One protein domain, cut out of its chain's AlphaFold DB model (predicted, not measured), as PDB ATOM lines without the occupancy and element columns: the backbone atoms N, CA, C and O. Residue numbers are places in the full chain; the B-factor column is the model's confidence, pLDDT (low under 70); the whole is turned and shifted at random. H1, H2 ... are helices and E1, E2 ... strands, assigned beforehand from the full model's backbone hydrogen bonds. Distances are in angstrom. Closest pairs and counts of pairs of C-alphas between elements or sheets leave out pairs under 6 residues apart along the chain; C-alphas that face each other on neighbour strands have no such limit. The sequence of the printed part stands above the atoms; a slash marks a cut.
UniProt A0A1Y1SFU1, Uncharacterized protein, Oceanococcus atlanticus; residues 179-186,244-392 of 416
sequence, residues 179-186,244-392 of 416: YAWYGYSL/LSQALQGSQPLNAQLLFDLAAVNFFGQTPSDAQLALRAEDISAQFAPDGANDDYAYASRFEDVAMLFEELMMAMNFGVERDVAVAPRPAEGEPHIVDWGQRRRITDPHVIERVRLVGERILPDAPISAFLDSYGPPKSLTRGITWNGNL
ATOM      1  N   TYR A 179      41.730 -30.236  46.731       91.88
ATOM      2  CA  TYR A 179      42.625 -29.301  47.418       91.88
ATOM      3  C   TYR A 179      43.959 -29.215  46.670       91.88
ATOM      4  O   TYR A 179      44.547 -30.236  46.325       91.88
ATOM      5  N   ALA A 180      44.417 -27.994  46.396       94.06
ATOM      6  CA  ALA A 180      45.629 -27.772  45.610       94.06
ATOM      7  C   ALA A 180      46.906 -28.213  46.351       94.06
ATOM      8  O   ALA A 180      47.923 -28.479  45.724       94.06
ATOM      9  N   TRP A 181      46.848 -28.293  47.679       91.62
ATOM     10  CA  TRP A 181      47.891 -28.827  48.558       91.62
ATOM     11  C   TRP A 181      47.269 -29.191  49.907       91.62
ATOM     12  O   TRP A 181      46.110 -28.862  50.156       91.62
ATOM     13  N   TYR A 182      48.042 -29.825  50.783       84.81
ATOM     14  CA  TYR A 182      47.643 -30.166  52.147       84.81
ATOM     15  C   TYR A 182      48.611 -29.562  53.164       84.81
ATOM     16  O   TYR A 182      49.767 -29.280  52.847       84.81
ATOM     17  N   GLY A 183      48.127 -29.348  54.388       83.75
ATOM     18  CA  GLY A 183      48.964 -28.930  55.507       83.75
ATOM     19  C   GLY A 183      49.887 -30.043  56.000       83.75
ATOM     20  O   GLY A 183      49.524 -31.217  55.968       83.75
ATOM     21  N   TYR A 184      51.052 -29.661  56.527       86.62
ATOM     22  CA  TYR A 184      51.988 -30.579  57.172       86.62
ATOM     23  C   TYR A 184      52.301 -30.114  58.594       86.62
ATOM     24  O   TYR A 184      52.536 -28.928  58.828       86.62
ATOM     25  N   SER A 185      52.322 -31.046  59.548       86.88
ATOM     26  CA  SER A 185      52.623 -30.723  60.943       86.88
ATOM     27  C   SER A 185      54.124 -30.555  61.170       86.88
ATOM     28  O   SER A 185      54.937 -31.350  60.698       86.88
ATOM     29  N   LEU A 186      54.494 -29.569  61.990       87.69
ATOM     30  CA  LEU A 186      55.863 -29.425  62.495       87.69
ATOM     31  C   LEU A 186      56.218 -30.444  63.592       87.69
ATOM     32  O   LEU A 186      57.388 -30.579  63.938       87.69
ATOM     33  N   LEU A 244      49.838   1.684  44.746       96.44
ATOM     34  CA  LEU A 244      48.736   0.980  44.105       96.44
ATOM     35  C   LEU A 244      47.554   0.814  45.066       96.44
ATOM     36  O   LEU A 244      46.420   1.017  44.648       96.44
ATOM     37  N   SER A 245      47.794   0.545  46.347       97.88
ATOM     38  CA  SER A 245      46.744   0.438  47.368       97.88
ATOM     39  C   SER A 245      45.965   1.740  47.559       97.88
ATOM     40  O   SER A 245      44.746   1.716  47.727       97.88
ATOM     41  N   GLN A 246      46.629   2.898  47.462       96.88
ATOM     42  CA  GLN A 246      45.962   4.205  47.460       96.88
ATOM     43  C   GLN A 246      45.131   4.410  46.187       96.88
ATOM     44  O   GLN A 246      43.997   4.885  46.261       96.88
ATOM     45  N   ALA A 247      45.674   4.039  45.023       96.31
ATOM     46  CA  ALA A 247      44.960   4.135  43.753       96.31
ATOM     47  C   ALA A 247      43.728   3.213  43.715       96.31
ATOM     48  O   ALA A 247      42.659   3.640  43.271       96.31
ATOM     49  N   LEU A 248      43.855   1.983  44.221       98.25
ATOM     50  CA  LEU A 248      42.766   1.019  44.343       98.25
ATOM     51  C   LEU A 248      41.691   1.564  45.284       98.25
ATOM     52  O   LEU A 248      40.569   1.770  44.842       98.25
ATOM     53  N   GLN A 249      42.048   1.923  46.521       97.00
ATOM     54  CA  GLN A 249      41.105   2.484  47.494       97.00
ATOM     55  C   GLN A 249      40.389   3.740  46.970       97.00
ATOM     56  O   GLN A 249      39.203   3.928  47.225       97.00
ATOM     57  N   GLY A 250      41.094   4.612  46.242       96.31
ATOM     58  CA  GLY A 250      40.528   5.853  45.715       96.31
ATOM     59  C   GLY A 250      39.605   5.673  44.505       96.31
ATOM     60  O   GLY A 250      38.694   6.478  44.319       96.31
ATOM     61  N   SER A 251      39.833   4.650  43.676       96.25
ATOM     62  CA  SER A 251      39.069   4.421  42.437       96.25
ATOM     63  C   SER A 251      37.999   3.338  42.568       96.25
ATOM     64  O   SER A 251      36.948   3.433  41.941       96.25
ATOM     65  N   GLN A 252      38.266   2.331  43.393       97.25
ATOM     66  CA  GLN A 252      37.427   1.176  43.664       97.25
ATOM     67  C   GLN A 252      37.513   0.900  45.179       97.25
ATOM     68  O   GLN A 252      38.307   0.068  45.612       97.25
ATOM     69  N   PRO A 253      36.776   1.615  46.043       97.56
ATOM     70  CA  PRO A 253      36.809   1.358  47.482       97.56
ATOM     71  C   PRO A 253      36.023   0.094  47.851       97.56
ATOM     72  O   PRO A 253      35.001  -0.207  47.232       97.56
ATOM     73  N   LEU A 254      36.465  -0.599  48.903       98.31
ATOM     74  CA  LEU A 254      35.602  -1.498  49.676       98.31
ATOM     75  C   LEU A 254      34.713  -0.660  50.599       98.31
ATOM     76  O   LEU A 254      35.174   0.336  51.160       98.31
ATOM     77  N   ASN A 255      33.445  -1.042  50.754       96.62
ATOM     78  CA  ASN A 255      32.439  -0.179  51.391       96.62
ATOM     79  C   ASN A 255      31.794  -0.786  52.642       96.62
ATOM     80  O   ASN A 255      31.122  -0.074  53.394       96.62
ATOM     81  N   ALA A 256      31.979  -2.082  52.891       97.75
ATOM     82  CA  ALA A 256      31.363  -2.763  54.019       97.75
ATOM     83  C   ALA A 256      32.064  -2.433  55.352       97.75
ATOM     84  O   ALA A 256      32.919  -3.180  55.823       97.75
ATOM     85  N   GLN A 257      31.666  -1.333  56.007       98.00
ATOM     86  CA  GLN A 257      32.225  -0.922  57.309       98.00
ATOM     87  C   GLN A 257      32.157  -2.035  58.364       98.00
ATOM     88  O   GLN A 257      33.103  -2.219  59.122       98.00
ATOM     89  N   LEU A 258      31.075  -2.824  58.376       98.25
ATOM     90  CA  LEU A 258      30.957  -3.962  59.286       98.25
ATOM     91  C   LEU A 258      32.113  -4.961  59.115       98.25
ATOM     92  O   LEU A 258      32.600  -5.508  60.101       98.25
ATOM     93  N   LEU A 259      32.561  -5.198  57.880       98.56
ATOM     94  CA  LEU A 259      33.647  -6.134  57.594       98.56
ATOM     95  C   LEU A 259      35.011  -5.562  57.994       98.56
ATOM     96  O   LEU A 259      35.822  -6.305  58.535       98.56
ATOM     97  N   PHE A 260      35.226  -4.247  57.868       98.50
ATOM     98  CA  PHE A 260      36.392  -3.572  58.458       98.50
ATOM     99  C   PHE A 260      36.422  -3.695  59.990       98.50
ATOM    100  O   PHE A 260      37.448  -4.050  60.572       98.50
ATOM    101  N   ASP A 261      35.288  -3.470  60.656       98.19
ATOM    102  CA  ASP A 261      35.196  -3.586  62.116       98.19
ATOM    103  C   ASP A 261      35.427  -5.035  62.586       98.19
ATOM    104  O   ASP A 261      35.997  -5.280  63.651       98.19
ATOM    105  N   LEU A 262      35.000  -6.020  61.794       97.88
ATOM    106  CA  LEU A 262      35.242  -7.439  62.062       97.88
ATOM    107  C   LEU A 262      36.673  -7.868  61.731       97.88
ATOM    108  O   LEU A 262      37.204  -8.736  62.422       97.88
ATOM    109  N   ALA A 263      37.322  -7.258  60.741       96.06
ATOM    110  CA  ALA A 263      38.737  -7.474  60.450       96.06
ATOM    111  C   ALA A 263      39.621  -7.061  61.642       96.06
ATOM    112  O   ALA A 263      40.551  -7.781  62.005       96.06
ATOM    113  N   ALA A 264      39.251  -5.983  62.343       95.88
ATOM    114  CA  ALA A 264      39.878  -5.564  63.598       95.88
ATOM    115  C   ALA A 264      39.897  -6.678  64.667       95.88
ATOM    116  O   ALA A 264      40.887  -6.871  65.377       95.88
ATOM    117  N   VAL A 265      38.818  -7.459  64.748       95.44
ATOM    118  CA  VAL A 265      38.689  -8.611  65.654       95.44
ATOM    119  C   VAL A 265      39.413  -9.842  65.104       95.44
ATOM    120  O   VAL A 265      40.105 -10.544  65.841       95.44
ATOM    121  N   ASN A 266      39.228 -10.134  63.815       91.25
ATOM    122  CA  ASN A 266      39.703 -11.360  63.176       91.25
ATOM    123  C   ASN A 266      41.219 -11.394  62.968       91.25
ATOM    124  O   ASN A 266      41.783 -12.485  63.020       91.25
ATOM    125  N   PHE A 267      41.855 -10.241  62.751       90.50
ATOM    126  CA  PHE A 267      43.254 -10.161  62.320       90.50
ATOM    127  C   PHE A 267      44.141  -9.329  63.252       90.50
ATOM    128  O   PHE A 267      45.343  -9.571  63.320       90.50
ATOM    129  N   PHE A 268      43.557  -8.424  64.046       90.00
ATOM    130  CA  PHE A 268      44.302  -7.561  64.976       90.00
ATOM    131  C   PHE A 268      43.983  -7.810  66.457       90.00
ATOM    132  O   PHE A 268      44.478  -7.094  67.325       90.00
ATOM    133  N   GLY A 269      43.169  -8.824  66.768       89.94
ATOM    134  CA  GLY A 269      42.932  -9.268  68.142       89.94
ATOM    135  C   GLY A 269      42.095  -8.315  68.994       89.94
ATOM    136  O   GLY A 269      42.112  -8.432  70.220       89.94
ATOM    137  N   GLN A 270      41.353  -7.382  68.386       94.38
ATOM    138  CA  GLN A 270      40.403  -6.566  69.143       94.38
ATOM    139  C   GLN A 270      39.318  -7.443  69.778       94.38
ATOM    140  O   GLN A 270      38.807  -8.381  69.165       94.38
ATOM    141  N   THR A 271      38.933  -7.115  71.011       95.06
ATOM    142  CA  THR A 271      37.826  -7.788  71.697       95.06
ATOM    143  C   THR A 271      36.507  -7.494  70.971       95.06
ATOM    144  O   THR A 271      36.175  -6.318  70.805       95.06
ATOM    145  N   PRO A 272      35.725  -8.514  70.567       96.44
ATOM    146  CA  PRO A 272      34.442  -8.287  69.910       96.44
ATOM    147  C   PRO A 272      33.422  -7.668  70.873       96.44
ATOM    148  O   PRO A 272      33.355  -8.027  72.048       96.44
ATOM    149  N   SER A 273      32.595  -6.760  70.358       97.50
ATOM    150  CA  SER A 273      31.426  -6.224  71.069       97.50
ATOM    151  C   SER A 273      30.273  -7.235  71.135       97.50
ATOM    152  O   SER A 273      30.180  -8.130  70.295       97.50
ATOM    153  N   ASP A 274      29.325  -7.039  72.058       97.94
ATOM    154  CA  ASP A 274      28.100  -7.858  72.147       97.94
ATOM    155  C   ASP A 274      27.311  -7.881  70.827       97.94
ATOM    156  O   ASP A 274      26.745  -8.904  70.448       97.94
ATOM    157  N   ALA A 275      27.308  -6.761  70.093       97.81
ATOM    158  CA  ALA A 275      26.679  -6.677  68.779       97.81
ATOM    159  C   ALA A 275      27.392  -7.566  67.749       97.81
ATOM    160  O   ALA A 275      26.726  -8.288  67.016       97.81
ATOM    161  N   GLN A 276      28.731  -7.560  67.722       98.12
ATOM    162  CA  GLN A 276      29.514  -8.425  66.831       98.12
ATOM    163  C   GLN A 276      29.386  -9.910  67.202       98.12
ATOM    164  O   GLN A 276      29.347 -10.756  66.313       98.12
ATOM    165  N   LEU A 277      29.276 -10.233  68.495       97.94
ATOM    166  CA  LEU A 277      29.035 -11.598  68.977       97.94
ATOM    167  C   LEU A 277      27.650 -12.133  68.581       97.94
ATOM    168  O   LEU A 277      27.483 -13.343  68.440       97.94
ATOM    169  N   ALA A 278      26.668 -11.249  68.389       97.75
ATOM    170  CA  ALA A 278      25.313 -11.613  67.983       97.75
ATOM    171  C   ALA A 278      25.140 -11.809  66.462       97.75
ATOM    172  O   ALA A 278      24.086 -12.290  66.041       97.75
ATOM    173  N   LEU A 279      26.141 -11.445  65.647       98.38
ATOM    174  CA  LEU A 279      26.087 -11.585  64.186       98.38
ATOM    175  C   LEU A 279      26.070 -13.052  63.759       98.38
ATOM    176  O   LEU A 279      26.787 -13.892  64.307       98.38
ATOM    177  N   ARG A 280      25.290 -13.340  62.721       98.06
ATOM    178  CA  ARG A 280      25.159 -14.661  62.102       98.06
ATOM    179  C   ARG A 280      25.842 -14.677  60.739       98.06
ATOM    180  O   ARG A 280      26.157 -13.632  60.178       98.06
ATOM    181  N   ALA A 281      26.050 -15.871  60.188       97.94
ATOM    182  CA  ALA A 281      26.656 -16.034  58.867       97.94
ATOM    183  C   ALA A 281      25.905 -15.245  57.779       97.94
ATOM    184  O   ALA A 281      26.543 -14.628  56.933       97.94
ATOM    185  N   GLU A 282      24.575 -15.187  57.864       98.25
ATOM    186  CA  GLU A 282      23.727 -14.445  56.930       98.25
ATOM    187  C   GLU A 282      23.968 -12.927  56.973       98.25
ATOM    188  O   GLU A 282      23.886 -12.258  55.944       98.25
ATOM    189  N   ASP A 283      24.283 -12.373  58.148       98.44
ATOM    190  CA  ASP A 283      24.596 -10.946  58.292       98.44
ATOM    191  C   ASP A 283      25.923 -10.615  57.598       98.44
ATOM    192  O   ASP A 283      26.076  -9.550  57.000       98.44
ATOM    193  N   ILE A 284      26.876 -11.551  57.648       98.50
ATOM    194  CA  ILE A 284      28.195 -11.408  57.027       98.50
ATOM    195  C   ILE A 284      28.107 -11.606  55.518       98.50
ATOM    196  O   ILE A 284      28.640 -10.790  54.768       98.50
ATOM    197  N   SER A 285      27.401 -12.637  55.051       98.19
ATOM    198  CA  SER A 285      27.238 -12.885  53.617       98.19
ATOM    199  C   SER A 285      26.487 -11.748  52.922       98.19
ATOM    200  O   SER A 285      26.856 -11.370  51.810       98.19
ATOM    201  N   ALA A 286      25.517 -11.122  53.598       98.25
ATOM    202  CA  ALA A 286      24.813  -9.940  53.100       98.25
ATOM    203  C   ALA A 286      25.715  -8.706  52.900       98.25
ATOM    204  O   ALA A 286      25.390  -7.858  52.070       98.25
ATOM    205  N   GLN A 287      26.827  -8.592  53.640       98.25
ATOM    206  CA  GLN A 287      27.821  -7.529  53.448       98.25
ATOM    207  C   GLN A 287      28.915  -7.925  52.454       98.25
ATOM    208  O   GLN A 287      29.318  -7.107  51.635       98.25
ATOM    209  N   PHE A 288      29.394  -9.170  52.524       98.31
ATOM    210  CA  PHE A 288      30.563  -9.617  51.767       98.31
ATOM    211  C   PHE A 288      30.242  -9.877  50.296       98.31
ATOM    212  O   PHE A 288      30.978  -9.438  49.417       98.31
ATOM    213  N   ALA A 289      29.116 -10.536  50.004       97.81
ATOM    214  CA  ALA A 289      28.752 -10.905  48.641       97.81
ATOM    215  C   ALA A 289      28.698  -9.717  47.652       97.81
ATOM    216  O   ALA A 289      29.274  -9.866  46.573       97.81
ATOM    217  N   PRO A 290      28.058  -8.568  47.973       97.75
ATOM    218  CA  PRO A 290      27.949  -7.435  47.047       97.75
ATOM    219  C   PRO A 290      29.158  -6.481  47.032       97.75
ATOM    220  O   PRO A 290      29.135  -5.517  46.266       97.75
ATOM    221  N   ASP A 291      30.166  -6.674  47.887       98.12
ATOM    222  CA  ASP A 291      31.341  -5.793  47.965       98.12
ATOM    223  C   ASP A 291      32.523  -6.338  47.136       98.12
ATOM    224  O   ASP A 291      32.514  -7.481  46.676       98.12
ATOM    225  N   GLY A 292      33.544  -5.507  46.917       97.50
ATOM    226  CA  GLY A 292      34.608  -5.759  45.933       97.50
ATOM    227  C   GLY A 292      35.780  -6.641  46.383       97.50
ATOM    228  O   GLY A 292      36.739  -6.792  45.630       97.50
ATOM    229  N   ALA A 293      35.759  -7.196  47.593       98.12
ATOM    230  CA  ALA A 293      36.869  -7.983  48.131       98.12
ATOM    231  C   ALA A 293      36.814  -9.439  47.648       98.12
ATOM    232  O   ALA A 293      35.735 -10.033  47.665       98.12
ATOM    233  N   ASN A 294      37.948 -10.044  47.277       97.75
ATOM    234  CA  ASN A 294      38.027 -11.478  46.951       97.75
ATOM    235  C   ASN A 294      38.205 -12.380  48.188       97.75
ATOM    236  O   ASN A 294      37.933 -13.578  48.118       97.75
ATOM    237  N   ASP A 295      38.595 -11.804  49.325       97.06
ATOM    238  CA  ASP A 295      38.741 -12.477  50.615       97.06
ATOM    239  C   ASP A 295      38.407 -11.532  51.782       97.06
ATOM    240  O   ASP A 295      38.506 -10.315  51.623       97.06
ATOM    241  N   ASP A 296      38.021 -12.048  52.957       96.31
ATOM    242  CA  ASP A 296      37.773 -11.184  54.120       96.31
ATOM    243  C   ASP A 296      39.056 -10.554  54.671       96.31
ATOM    244  O   ASP A 296      38.996  -9.496  55.305       96.31
ATOM    245  N   TYR A 297      40.219 -11.136  54.368       95.81
ATOM    246  CA  TYR A 297      41.501 -10.549  54.726       95.81
ATOM    247  C   TYR A 297      41.766  -9.202  54.043       95.81
ATOM    248  O   TYR A 297      42.405  -8.333  54.631       95.81
ATOM    249  N   ALA A 298      41.158  -8.941  52.880       97.75
ATOM    250  CA  ALA A 298      41.242  -7.646  52.200       97.75
ATOM    251  C   ALA A 298      40.719  -6.465  53.049       97.75
ATOM    252  O   ALA A 298      41.081  -5.316  52.814       97.75
ATOM    253  N   TYR A 299      39.878  -6.724  54.059       98.31
ATOM    254  CA  TYR A 299      39.400  -5.691  54.984       98.31
ATOM    255  C   TYR A 299      40.387  -5.387  56.120       98.31
ATOM    256  O   TYR A 299      40.170  -4.434  56.867       98.31
ATOM    257  N   ALA A 300      41.461  -6.163  56.289       96.25
ATOM    258  CA  ALA A 300      42.448  -5.913  57.336       96.25
ATOM    259  C   ALA A 300      43.256  -4.638  57.055       96.25
ATOM    260  O   ALA A 300      43.492  -3.827  57.952       96.25
ATOM    261  N   SER A 301      43.644  -4.422  55.799       96.75
ATOM    262  CA  SER A 301      44.310  -3.201  55.367       96.75
ATOM    263  C   SER A 301      44.122  -2.990  53.864       96.75
ATOM    264  O   SER A 301      43.880  -3.931  53.114       96.75
ATOM    265  N   ARG A 302      44.310  -1.752  53.386       97.38
ATOM    266  CA  ARG A 302      44.355  -1.488  51.934       97.38
ATOM    267  C   ARG A 302      45.500  -2.229  51.225       97.38
ATOM    268  O   ARG A 302      45.487  -2.337  50.005       97.38
ATOM    269  N   PHE A 303      46.515  -2.654  51.978       97.75
ATOM    270  CA  PHE A 303      47.657  -3.395  51.459       97.75
ATOM    271  C   PHE A 303      47.283  -4.867  51.257       97.75
ATOM    272  O   PHE A 303      47.596  -5.411  50.202       97.75
ATOM    273  N   GLU A 304      46.528  -5.455  52.195       98.12
ATOM    274  CA  GLU A 304      45.989  -6.821  52.072       98.12
ATOM    275  C   GLU A 304      45.035  -6.951  50.896       98.12
ATOM    276  O   GLU A 304      45.047  -7.946  50.184       98.12
ATOM    277  N   ASP A 305      44.226  -5.922  50.652       98.62
ATOM    278  CA  ASP A 305      43.328  -5.865  49.499       98.62
ATOM    279  C   ASP A 305      44.096  -6.026  48.173       98.62
ATOM    280  O   ASP A 305      43.756  -6.866  47.342       98.62
ATOM    281  N   VAL A 306      45.204  -5.296  48.002       98.75
ATOM    282  CA  VAL A 306      46.077  -5.445  46.826       98.75
ATOM    283  C   VAL A 306      46.703  -6.840  46.771       98.75
ATOM    284  O   VAL A 306      46.677  -7.474  45.713       98.75
ATOM    285  N   ALA A 307      47.267  -7.314  47.882       98.62
ATOM    286  CA  ALA A 307      47.999  -8.574  47.914       98.62
ATOM    287  C   ALA A 307      47.090  -9.788  47.678       98.62
ATOM    288  O   ALA A 307      47.429 -10.649  46.868       98.62
ATOM    289  N   MET A 308      45.894  -9.815  48.270       98.50
ATOM    290  CA  MET A 308      44.909 -10.878  48.060       98.50
ATOM    291  C   MET A 308      44.390 -10.926  46.623       98.50
ATOM    292  O   MET A 308      44.256 -12.017  46.062       98.50
ATOM    293  N   LEU A 309      44.109  -9.771  46.003       98.88
ATOM    294  CA  LEU A 309      43.682  -9.716  44.599       98.88
ATOM    295  C   LEU A 309      44.776 -10.244  43.666       98.88
ATOM    296  O   LEU A 309      44.484 -10.983  42.724       98.88
ATOM    297  N   PHE A 310      46.028  -9.862  43.922       98.88
ATOM    298  CA  PHE A 310      47.162 -10.270  43.102       98.88
ATOM    299  C   PHE A 310      47.521 -11.749  43.295       98.88
ATOM    300  O   PHE A 310      47.712 -12.460  42.312       98.88
ATOM    301  N   GLU A 311      47.563 -12.237  44.537       98.62
ATOM    302  CA  GLU A 311      47.835 -13.641  44.861       98.62
ATOM    303  C   GLU A 311      46.873 -14.579  44.119       98.62
ATOM    304  O   GLU A 311      47.317 -15.462  43.383       98.62
ATOM    305  N   GLU A 312      45.556 -14.374  44.261       98.62
ATOM    306  CA  GLU A 312      44.561 -15.244  43.621       98.62
ATOM    307  C   GLU A 312      44.672 -15.197  42.089       98.62
ATOM    308  O   GLU A 312      44.598 -16.240  41.433       98.62
ATOM    309  N   LEU A 313      44.905 -14.010  41.514       98.88
ATOM    310  CA  LEU A 313      45.126 -13.833  40.076       98.88
ATOM    311  C   LEU A 313      46.315 -14.655  39.576       98.88
ATOM    312  O   LEU A 313      46.190 -15.376  38.585       98.88
ATOM    313  N   MET A 314      47.463 -14.556  40.244       98.75
ATOM    314  CA  MET A 314      48.682 -15.221  39.793       98.75
ATOM    315  C   MET A 314      48.622 -16.734  39.998       98.75
ATOM    316  O   MET A 314      49.085 -17.487  39.137       98.75
ATOM    317  N   MET A 315      47.978 -17.194  41.076       98.75
ATOM    318  CA  MET A 315      47.717 -18.621  41.281       98.75
ATOM    319  C   MET A 315      46.844 -19.205  40.165       98.75
ATOM    320  O   MET A 315      47.146 -20.275  39.624       98.75
ATOM    321  N   ALA A 316      45.812 -18.468  39.759       98.62
ATOM    322  CA  ALA A 316      44.949 -18.854  38.655       98.62
ATOM    323  C   ALA A 316      45.685 -18.840  37.305       98.62
ATOM    324  O   ALA A 316      45.588 -19.800  36.540       98.62
ATOM    325  N   MET A 317      46.445 -17.781  37.021       98.31
ATOM    326  CA  MET A 317      47.081 -17.579  35.719       98.31
ATOM    327  C   MET A 317      48.254 -18.532  35.466       98.31
ATOM    328  O   MET A 317      48.370 -19.070  34.365       98.31
ATOM    329  N   ASN A 318      49.100 -18.775  36.469       98.25
ATOM    330  CA  ASN A 318      50.331 -19.546  36.276       98.25
ATOM    331  C   ASN A 318      50.195 -21.029  36.607       98.25
ATOM    332  O   ASN A 318      50.936 -21.843  36.055       98.25
ATOM    333  N   PHE A 319      49.259 -21.390  37.486       98.19
ATOM    334  CA  PHE A 319      49.109 -22.770  37.946       98.19
ATOM    335  C   PHE A 319      47.738 -23.374  37.634       98.19
ATOM    336  O   PHE A 319      47.532 -24.562  37.870       98.19
ATOM    337  N   GLY A 320      46.787 -22.589  37.111       97.94
ATOM    338  CA  GLY A 320      45.407 -23.048  36.933       97.94
ATOM    339  C   GLY A 320      44.724 -23.388  38.261       97.94
ATOM    340  O   GLY A 320      43.768 -24.165  38.276       97.94
ATOM    341  N   VAL A 321      45.238 -22.853  39.373       98.25
ATOM    342  CA  VAL A 321      44.699 -23.081  40.709       98.25
ATOM    343  C   VAL A 321      43.601 -22.057  40.966       98.25
ATOM    344  O   VAL A 321      43.816 -20.849  40.922       98.25
ATOM    345  N   GLU A 322      42.408 -22.552  41.248       97.69
ATOM    346  CA  GLU A 322      41.234 -21.753  41.555       97.69
ATOM    347  C   GLU A 322      41.141 -21.513  43.061       97.69
ATOM    348  O   GLU A 322      41.670 -22.288  43.856       97.69
ATOM    349  N   ARG A 323      40.409 -20.480  43.475       97.12
ATOM    350  CA  ARG A 323      40.145 -20.217  44.888       97.12
ATOM    351  C   ARG A 323      38.654 -20.249  45.174       97.12
ATOM    352  O   ARG A 323      37.870 -19.649  44.434       97.12
ATOM    353  N   ASP A 324      38.299 -20.948  46.245       98.06
ATOM    354  CA  ASP A 324      36.985 -20.890  46.874       98.06
ATOM    355  C   ASP A 324      37.056 -19.980  48.095       98.06
ATOM    356  O   ASP A 324      37.972 -20.102  48.908       98.06
ATOM    357  N   VAL A 325      36.040 -19.141  48.273       97.88
ATOM    358  CA  VAL A 325      35.788 -18.398  49.509       97.88
ATOM    359  C   VAL A 325      34.323 -18.548  49.898       97.88
ATOM    360  O   VAL A 325      33.435 -18.534  49.042       97.88
ATOM    361  N   ALA A 326      34.053 -18.721  51.186       97.75
ATOM    362  CA  ALA A 326      32.706 -18.892  51.705       97.75
ATOM    363  C   ALA A 326      32.531 -18.282  53.089       97.75
ATOM    364  O   ALA A 326      33.453 -18.224  53.893       97.75
ATOM    365  N   VAL A 327      31.296 -17.898  53.380       98.31
ATOM    366  CA  VAL A 327      30.816 -17.566  54.715       98.31
ATOM    367  C   VAL A 327      30.017 -18.761  55.230       98.31
ATOM    368  O   VAL A 327      29.139 -19.284  54.537       98.31
ATOM    369  N   ALA A 328      30.312 -19.195  56.450       96.75
ATOM    370  CA  ALA A 328      29.637 -20.302  57.116       96.75
ATOM    371  C   ALA A 328      29.381 -19.968  58.594       96.75
ATOM    372  O   ALA A 328      30.168 -19.237  59.206       96.75
ATOM    373  N   PRO A 329      28.327 -20.519  59.220       95.94
ATOM    374  CA  PRO A 329      28.238 -20.548  60.672       95.94
ATOM    375  C   PRO A 329      29.464 -21.258  61.250       95.94
ATOM    376  O   PRO A 329      30.011 -22.182  60.639       95.94
ATOM    377  N   ARG A 330      29.895 -20.844  62.442       91.69
ATOM    378  CA  ARG A 330      30.896 -21.612  63.176       91.69
ATOM    379  C   ARG A 330      30.266 -22.946  63.599       91.69
ATOM    380  O   ARG A 330      29.240 -22.912  64.281       91.69
ATOM    381  N   PRO A 331      30.854 -24.090  63.224       89.25
ATOM    382  CA  PRO A 331      30.338 -25.388  63.616       89.25
ATOM    383  C   PRO A 331      30.654 -25.667  65.087       89.25
ATOM    384  O   PRO A 331      31.556 -25.056  65.674       89.25
ATOM    385  N   ALA A 332      29.926 -26.611  65.686       87.81
ATOM    386  CA  ALA A 332      30.396 -27.228  66.917       87.81
ATOM    387  C   ALA A 332      31.691 -28.020  66.649       87.81
ATOM    388  O   ALA A 332      32.017 -28.353  65.509       87.81
ATOM    389  N   GLU A 333      32.444 -28.326  67.704       83.56
ATOM    390  CA  GLU A 333      33.662 -29.128  67.580       83.56
ATOM    391  C   GLU A 333      33.360 -30.485  66.917       83.56
ATOM    392  O   GLU A 333      32.456 -31.207  67.339       83.56
ATOM    393  N   GLY A 334      34.108 -30.821  65.862       81.06
ATOM    394  CA  GLY A 334      33.926 -32.052  65.086       81.06
ATOM    395  C   GLY A 334      32.785 -32.023  64.058       81.06
ATOM    396  O   GLY A 334      32.589 -33.016  63.356       81.06
ATOM    397  N   GLU A 335      32.047 -30.916  63.935       86.62
ATOM    398  CA  GLU A 335      31.036 -30.729  62.891       86.62
ATOM    399  C   GLU A 335      31.610 -29.991  61.667       86.62
ATOM    400  O   GLU A 335      32.483 -29.133  61.807       86.62
ATOM    401  N   PRO A 336      31.126 -30.288  60.445       86.94
ATOM    402  CA  PRO A 336      31.589 -29.621  59.240       86.94
ATOM    403  C   PRO A 336      31.024 -28.205  59.136       86.94
ATOM    404  O   PRO A 336      29.878 -27.932  59.502       86.94
ATOM    405  N   HIS A 337      31.781 -27.322  58.491       91.38
ATOM    406  CA  HIS A 337      31.257 -26.043  58.030       91.38
ATOM    407  C   HIS A 337      30.134 -26.250  57.005       91.38
ATOM    408  O   HIS A 337      30.316 -26.939  55.997       91.38
ATOM    409  N   ILE A 338      28.978 -25.624  57.242       94.31
ATOM    410  CA  ILE A 338      27.857 -25.574  56.295       94.31
ATOM    411  C   ILE A 338      27.872 -24.217  55.600       94.31
ATOM    412  O   ILE A 338      27.774 -23.184  56.255       94.31
ATOM    413  N   VAL A 339      27.986 -24.216  54.273       96.69
ATOM    414  CA  VAL A 339      28.091 -22.980  53.490       96.69
ATOM    415  C   VAL A 339      26.776 -22.199  53.567       96.69
ATOM    416  O   VAL A 339      25.722 -22.722  53.201       96.69
ATOM    417  N   ASP A 340      26.837 -20.941  54.012       98.00
ATOM    418  CA  ASP A 340      25.726 -19.989  53.894       98.00
ATOM    419  C   ASP A 340      25.764 -19.277  52.535       98.00
ATOM    420  O   ASP A 340      24.760 -19.192  51.827       98.00
ATOM    421  N   TRP A 341      26.957 -18.843  52.137       98.44
ATOM    422  CA  TRP A 341      27.252 -18.242  50.844       98.44
ATOM    423  C   TRP A 341      28.696 -18.566  50.466       98.44
ATOM    424  O   TRP A 341      29.551 -18.650  51.343       98.44
ATOM    425  N   GLY A 342      28.994 -18.724  49.180       98.12
ATOM    426  CA  GLY A 342      30.373 -18.840  48.721       98.12
ATOM    427  C   GLY A 342      30.505 -18.803  47.210       98.12
ATOM    428  O   GLY A 342      29.528 -18.997  46.479       98.12
ATOM    429  N   GLN A 343      31.724 -18.567  46.744       98.25
ATOM    430  CA  GLN A 343      32.076 -18.523  45.332       98.25
ATOM    431  C   GLN A 343      33.451 -19.134  45.082       98.25
ATOM    432  O   GLN A 343      34.375 -18.966  45.874       98.25
ATOM    433  N   ARG A 344      33.571 -19.770  43.920       98.38
ATOM    434  CA  ARG A 344      34.820 -20.094  43.244       98.38
ATOM    435  C   ARG A 344      35.136 -19.038  42.183       98.38
ATOM    436  O   ARG A 344      34.207 -18.572  41.520       98.38
ATOM    437  N   ARG A 345      36.423 -18.739  41.951       97.38
ATOM    438  CA  ARG A 345      36.910 -17.736  40.967       97.38
ATOM    439  C   ARG A 345      36.369 -16.333  41.251       97.38
ATOM    440  O   ARG A 345      35.930 -15.630  40.336       97.38
ATOM    441  N   ARG A 346      36.386 -15.914  42.517       98.06
ATOM    442  CA  ARG A 346      35.815 -14.620  42.906       98.06
ATOM    443  C   ARG A 346      36.525 -13.440  42.232       98.06
ATOM    444  O   ARG A 346      35.876 -12.433  41.982       98.06
ATOM    445  N   ILE A 347      37.779 -13.597  41.798       98.38
ATOM    446  CA  ILE A 347      38.488 -12.616  40.950       98.38
ATOM    447  C   ILE A 347      37.790 -12.250  39.625       98.38
ATOM    448  O   ILE A 347      38.137 -11.243  39.018       98.38
ATOM    449  N   THR A 348      36.807 -13.032  39.168       98.31
ATOM    450  CA  THR A 348      36.006 -12.729  37.960       98.31
ATOM    451  C   THR A 348      34.587 -12.261  38.268       98.31
ATOM    452  O   THR A 348      33.788 -12.055  37.354       98.31
ATOM    453  N   ASP A 349      34.253 -12.081  39.547       98.50
ATOM    454  CA  ASP A 349      32.974 -11.506  39.939       98.50
ATOM    455  C   ASP A 349      32.842 -10.063  39.410       98.50
ATOM    456  O   ASP A 349      33.824  -9.313  39.443       98.50
ATOM    457  N   PRO A 350      31.658  -9.637  38.924       97.94
ATOM    458  CA  PRO A 350      31.456  -8.284  38.402       97.94
ATOM    459  C   PRO A 350      31.822  -7.150  39.370       97.94
ATOM    460  O   PRO A 350      32.141  -6.054  38.913       97.94
ATOM    461  N   HIS A 351      31.792  -7.389  40.685       97.50
ATOM    462  CA  HIS A 351      32.207  -6.411  41.696       97.50
ATOM    463  C   HIS A 351      33.728  -6.384  41.935       97.50
ATOM    464  O   HIS A 351      34.239  -5.447  42.548       97.50
ATOM    465  N   VAL A 352      34.454  -7.395  41.448       98.69
ATOM    466  CA  VAL A 352      35.858  -7.666  41.793       98.69
ATOM    467  C   VAL A 352      36.785  -7.535  40.579       98.69
ATOM    468  O   VAL A 352      37.889  -7.012  40.702       98.69
ATOM    469  N   ILE A 353      36.338  -7.937  39.387       98.62
ATOM    470  CA  ILE A 353      37.196  -8.115  38.204       98.62
ATOM    471  C   ILE A 353      37.986  -6.865  37.790       98.62
ATOM    472  O   ILE A 353      39.168  -6.963  37.465       98.62
ATOM    473  N   GLU A 354      37.391  -5.671  37.860       98.38
ATOM    474  CA  GLU A 354      38.103  -4.431  37.508       98.38
ATOM    475  C   GLU A 354      39.189  -4.063  38.526       98.38
ATOM    476  O   GLU A 354      40.201  -3.460  38.170       98.38
ATOM    477  N   ARG A 355      39.015  -4.467  39.787       98.69
ATOM    478  CA  ARG A 355      40.018  -4.293  40.844       98.69
ATOM    479  C   ARG A 355      41.213  -5.203  40.585       98.69
ATOM    480  O   ARG A 355      42.352  -4.748  40.638       98.69
ATOM    481  N   VAL A 356      40.944  -6.461  40.231       98.81
ATOM    482  CA  VAL A 356      41.968  -7.454  39.871       98.81
ATOM    483  C   VAL A 356      42.757  -6.996  38.651       98.81
ATOM    484  O   VAL A 356      43.984  -7.041  38.668       98.81
ATOM    485  N   ARG A 357      42.070  -6.497  37.614       98.44
ATOM    486  CA  ARG A 357      42.709  -5.963  36.404       98.44
ATOM    487  C   ARG A 357      43.631  -4.791  36.724       98.44
ATOM    488  O   ARG A 357      44.794  -4.824  36.331       98.44
ATOM    489  N   LEU A 358      43.146  -3.809  37.489       98.19
ATOM    490  CA  LEU A 358      43.956  -2.675  37.942       98.19
ATOM    491  C   LEU A 358      45.222  -3.149  38.666       98.19
ATOM    492  O   LEU A 358      46.314  -2.664  38.378       98.19
ATOM    493  N   VAL A 359      45.074  -4.078  39.614       98.50
ATOM    494  CA  VAL A 359      46.186  -4.571  40.431       98.50
ATOM    495  C   VAL A 359      47.199  -5.344  39.585       98.50
ATOM    496  O   VAL A 359      48.386  -5.012  39.597       98.50
ATOM    497  N   GLY A 360      46.737  -6.317  38.800       98.19
ATOM    498  CA  GLY A 360      47.593  -7.151  37.959       98.19
ATOM    499  C   GLY A 360      48.379  -6.343  36.928       98.19
ATOM    500  O   GLY A 360      49.596  -6.487  36.843       98.19
ATOM    501  N   GLU A 361      47.721  -5.443  36.192       97.19
ATOM    502  CA  GLU A 361      48.370  -4.633  35.147       97.19
ATOM    503  C   GLU A 361      49.351  -3.601  35.718       97.19
ATOM    504  O   GLU A 361      50.280  -3.172  35.033       97.19
ATOM    505  N   ARG A 362      49.174  -3.183  36.975       95.56
ATOM    506  CA  ARG A 362      50.101  -2.250  37.630       95.56
ATOM    507  C   ARG A 362      51.341  -2.948  38.171       95.56
ATOM    508  O   ARG A 362      52.415  -2.353  38.112       95.56
ATOM    509  N   ILE A 363      51.208  -4.173  38.676       96.88
ATOM    510  CA  ILE A 363      52.337  -4.946  39.211       96.88
ATOM    511  C   ILE A 363      53.126  -5.627  38.079       96.88
ATOM    512  O   ILE A 363      54.355  -5.567  38.072       96.88
ATOM    513  N   LEU A 364      52.438  -6.220  37.096       96.12
ATOM    514  CA  LEU A 364      53.027  -6.911  35.943       96.12
ATOM    515  C   LEU A 364      52.456  -6.357  34.619       96.12
ATOM    516  O   LEU A 364      51.637  -7.016  33.979       96.12
ATOM    517  N   PRO A 365      52.897  -5.169  34.164       93.94
ATOM    518  CA  PRO A 365      52.335  -4.504  32.980       93.94
ATOM    519  C   PRO A 365      52.536  -5.265  31.664       93.94
ATOM    520  O   PRO A 365      51.791  -5.045  30.712       93.94
ATOM    521  N   ASP A 366      53.526  -6.156  31.604       93.19
ATOM    522  CA  ASP A 366      53.817  -6.964  30.415       93.19
ATOM    523  C   ASP A 366      53.071  -8.313  30.411       93.19
ATOM    524  O   ASP A 366      53.099  -9.036  29.411       93.19
ATOM    525  N   ALA A 367      52.410  -8.677  31.517       96.19
ATOM    526  CA  ALA A 367      51.631  -9.906  31.602       96.19
ATOM    527  C   ALA A 367      50.265  -9.739  30.905       96.19
ATOM    528  O   ALA A 367      49.669  -8.661  30.943       96.19
ATOM    529  N   PRO A 368      49.709 -10.799  30.290       97.38
ATOM    530  CA  PRO A 368      48.448 -10.734  29.552       97.38
ATOM    531  C   PRO A 368      47.216 -10.746  30.480       97.38
ATOM    532  O   PRO A 368      46.275 -11.502  30.247       97.38
ATOM    533  N   ILE A 369      47.204  -9.910  31.525       98.25
ATOM    534  CA  ILE A 369      46.207  -9.930  32.611       98.25
ATOM    535  C   ILE A 369      44.778  -9.799  32.081       98.25
ATOM    536  O   ILE A 369      43.936 -10.649  32.361       98.25
ATOM    537  N   SER A 370      44.506  -8.773  31.270       97.94
ATOM    538  CA  SER A 370      43.177  -8.573  30.682       97.94
ATOM    539  C   SER A 370      42.740  -9.758  29.817       97.94
ATOM    540  O   SER A 370      41.632 -10.261  29.981       97.94
ATOM    541  N   ALA A 371      43.624 -10.268  28.953       98.25
ATOM    542  CA  ALA A 371      43.303 -11.410  28.098       98.25
ATOM    543  C   ALA A 371      43.035 -12.691  28.910       98.25
ATOM    544  O   ALA A 371      42.155 -13.479  28.556       98.25
ATOM    545  N   PHE A 372      43.766 -12.895  30.010       98.56
ATOM    546  CA  PHE A 372      43.508 -13.984  30.944       98.56
ATOM    547  C   PHE A 372      42.122 -13.841  31.584       98.56
ATOM    548  O   PHE A 372      41.299 -14.741  31.428       98.56
ATOM    549  N   LEU A 373      41.829 -12.703  32.225       98.44
ATOM    550  CA  LEU A 373      40.549 -12.460  32.905       98.44
ATOM    551  C   LEU A 373      39.346 -12.614  31.963       98.44
ATOM    552  O   LEU A 373      38.349 -13.230  32.339       98.44
ATOM    553  N   ASP A 374      39.462 -12.136  30.723       96.75
ATOM    554  CA  ASP A 374      38.399 -12.227  29.715       96.75
ATOM    555  C   ASP A 374      38.126 -13.678  29.259       96.75
ATOM    556  O   ASP A 374      37.041 -13.984  28.758       96.75
ATOM    557  N   SER A 375      39.093 -14.587  29.434       96.94
ATOM    558  CA  SER A 375      39.000 -15.999  29.027       96.94
ATOM    559  C   SER A 375      38.821 -16.987  30.187       96.94
ATOM    560  O   SER A 375      38.412 -18.125  29.954       96.94
ATOM    561  N   TYR A 376      39.071 -16.565  31.433       96.88
ATOM    562  CA  TYR A 376      39.057 -17.429  32.619       96.88
ATOM    563  C   TYR A 376      37.654 -17.946  32.990       96.88
ATOM    564  O   TYR A 376      37.505 -18.976  33.656       96.88
ATOM    565  N   GLY A 377      36.606 -17.288  32.490       96.38
ATOM    566  CA  GLY A 377      35.208 -17.640  32.731       96.38
ATOM    567  C   GLY A 377      34.636 -16.999  34.004       96.38
ATOM    568  O   GLY A 377      35.378 -16.407  34.777       96.38
ATOM    569  N   PRO A 378      33.311 -17.083  34.210       97.12
ATOM    570  CA  PRO A 378      32.630 -16.411  35.318       97.12
ATOM    571  C   PRO A 378      32.861 -17.113  36.672       97.12
ATOM    572  O   PRO A 378      33.222 -18.298  36.695       97.12
ATOM    573  N   PRO A 379      32.562 -16.438  37.801       97.62
ATOM    574  CA  PRO A 379      32.565 -17.075  39.112       97.62
ATOM    575  C   PRO A 379      31.520 -18.193  39.180       97.62
ATOM    576  O   PRO A 379      30.444 -18.100  38.580       97.62
ATOM    577  N   LYS A 380      31.805 -19.237  39.962       97.81
ATOM    578  CA  LYS A 380      30.843 -20.314  40.247       97.81
ATOM    579  C   LYS A 380      30.345 -20.189  41.676       97.81
ATOM    580  O   LYS A 380      31.146 -20.108  42.601       97.81
ATOM    581  N   SER A 381      29.036 -20.189  41.881       97.94
ATOM    582  CA  SER A 381      28.474 -20.193  43.232       97.94
ATOM    583  C   SER A 381      28.692 -21.542  43.912       97.94
ATOM    584  O   SER A 381      28.477 -22.589  43.307       97.94
ATOM    585  N   LEU A 382      29.049 -21.512  45.193       98.06
ATOM    586  CA  LEU A 382      28.966 -22.682  46.057       98.06
ATOM    587  C   LEU A 382      27.515 -22.858  46.529       98.06
ATOM    588  O   LEU A 382      26.774 -21.893  46.726       98.06
ATOM    589  N   THR A 383      27.090 -24.103  46.704       97.56
ATOM    590  CA  THR A 383      25.719 -24.450  47.073       97.56
ATOM    591  C   THR A 383      25.489 -24.241  48.569       97.56
ATOM    592  O   THR A 383      26.075 -24.926  49.413       97.56
ATOM    593  N   ARG A 384      24.576 -23.321  48.898       96.75
ATOM    594  CA  ARG A 384      24.115 -23.066  50.270       96.75
ATOM    595  C   ARG A 384      23.513 -24.318  50.911       96.75
ATOM    596  O   ARG A 384      22.774 -25.066  50.271       96.75
ATOM    597  N   GLY A 385      23.783 -24.521  52.198       95.50
ATOM    598  CA  GLY A 385      23.282 -25.659  52.976       95.50
ATOM    599  C   GLY A 385      24.022 -26.973  52.713       95.50
ATOM    600  O   GLY A 385      23.637 -28.007  53.260       95.50
ATOM    601  N   ILE A 386      25.069 -26.948  51.886       94.69
ATOM    602  CA  ILE A 386      25.979 -28.070  51.659       94.69
ATOM    603  C   ILE A 386      27.253 -27.852  52.479       94.69
ATOM    604  O   ILE A 386      27.646 -26.716  52.755       94.69
ATOM    605  N   THR A 387      27.881 -28.949  52.898       93.38
ATOM    606  CA  THR A 387      29.151 -28.907  53.627       93.38
ATOM    607  C   THR A 387      30.242 -28.256  52.773       93.38
ATOM    608  O   THR A 387      30.181 -28.254  51.540       93.38
ATOM    609  N   TRP A 388      31.275 -27.718  53.417       92.81
ATOM    610  CA  TRP A 388      32.435 -27.159  52.725       92.81
ATOM    611  C   TRP A 388      33.090 -28.162  51.760       92.81
ATOM    612  O   TRP A 388      33.270 -27.876  50.573       92.81
ATOM    613  N   ASN A 389      33.344 -29.388  52.224       89.62
ATOM    614  CA  ASN A 389      33.864 -30.480  51.392       89.62
ATOM    615  C   ASN A 389      32.867 -30.926  50.315       89.62
ATOM    616  O   ASN A 389      33.254 -31.227  49.191       89.62
ATOM    617  N   GLY A 390      31.569 -30.894  50.619       92.44
ATOM    618  CA  GLY A 390      30.511 -31.163  49.651       92.44
ATOM    619  C   GLY A 390      30.487 -30.197  48.465       92.44
ATOM    620  O   GLY A 390      29.981 -30.547  47.405       92.44
ATOM    621  N   ASN A 391      31.068 -29.007  48.630       94.69
ATOM    622  CA  ASN A 391      31.204 -27.976  47.604       94.69
ATOM    623  C   ASN A 391      32.528 -28.040  46.818       94.69
ATOM    624  O   ASN A 391      32.819 -27.117  46.063       94.69
ATOM    625  N   LEU A 392      33.368 -29.065  47.016       92.94
ATOM    626  CA  LEU A 392      34.681 -29.170  46.352       92.94
ATOM    627  C   LEU A 392      34.579 -29.259  44.824       92.94
ATOM    628  O   LEU A 392      35.442 -28.728  44.124       92.94
TER     629      LEU A 392
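This is residues 179 to 186 and 244 to 392 of the 416 residues of an uncharacterized protein of Oceanococcus atlanticus (UniProt A0A1Y1SFU1). Helices make one side of this domain, and a two-stranded hairpin, E1 and E2, with residues 380 to 381 paired beside E2, makes the other; the long helix H6 spans from H1 to the start of E1. H7 crosses H6, H1 packs on one end of H6 at residues 302 to 306 and also on H7, H8 folds back on H7, H5 packs on H6 and H2 on H5, and H4 packs on both H2 and the hairpin; residues 181 to 186 stick out as a free arm. The printed part has 157 residues, in order H1 to H6, E1, E2, H7, H8; the antiparallel sheet is E1 - E2 and the class is mostly helix. It is compact, with a radius of gyration of the C-alphas of 16.2 A and spans of 47 by 36 by 34 A.

Start at Tyr 179, C-alpha (42.625, -29.301, 47.418); residues 179 to 186 precede the cut. Find C-alpha 244 at (48.736, 0.980, 44.105), where H1 runs to 251. Then read H2, 257 to 268, 15.8 A long; H3, 274 to 277; H4, 281 to 288; and H5, 296 to 299. H6, 302 to 319, covers 25.9 A. E1, 322 to 329, covers 23.1 A, and E2 is 341 to 344. H7, 353 to 363, is 15.5 A long; H8, 369 to 375, ends at C-alpha (39.000, -15.999, 29.027).

Look first at hairpin E1 and E2, antiparallel at 172 degrees: N 325 and O 343 are 2.9 A apart, N 327 and O 341 2.8 A. The closest C-alphas of H4 and E1, Ala 281 and Pro 329, are 5.1 A apart; those of H6 and E1, Ala 316 and Glu 322, 5.5 A. H6 touches H7 with residues 306 to 313 alone, about perpendicular at 88 degrees, closest C-alphas Leu 309 and Val 356, 5.5 A. With 302 to 306 alone it touches H1, about perpendicular at 73 degrees, closest C-alphas Ser 245 and Arg 302, 5.5 A. With 304 to 308 alone it touches H5, closest C-alphas Ala 298 and Asp 305, 3.8 A. H5 touches H2, closest C-alphas Phe 260 and Tyr 299, 5.1 A. H3 is close to H2 but not clearly touching, closest C-alphas Leu 262 and Gln 276, 7.5 A. H7 and H8 form a helical hairpin, closest C-alphas Gly 360 and Ile 369, 6.2 A. H1 and H8 are apart. Every O i to N i+4 pair is within hydrogen-bond range in H1, H7 and H8; H2 has 7 of 8, H4 3 of 4, H6 13 of 14, and H3 and H5 are too short for one.

The C-alphas farthest apart, Asp 274 and Asp 366, are 49.0 A apart. Residues 187 to 243 are not printed, and C-alphas 186 and 244 lie 36.2 A apart across that cut. The link E1 to E2 is long, with 11 residues. No printed residue of this model has a pLDDT under 70.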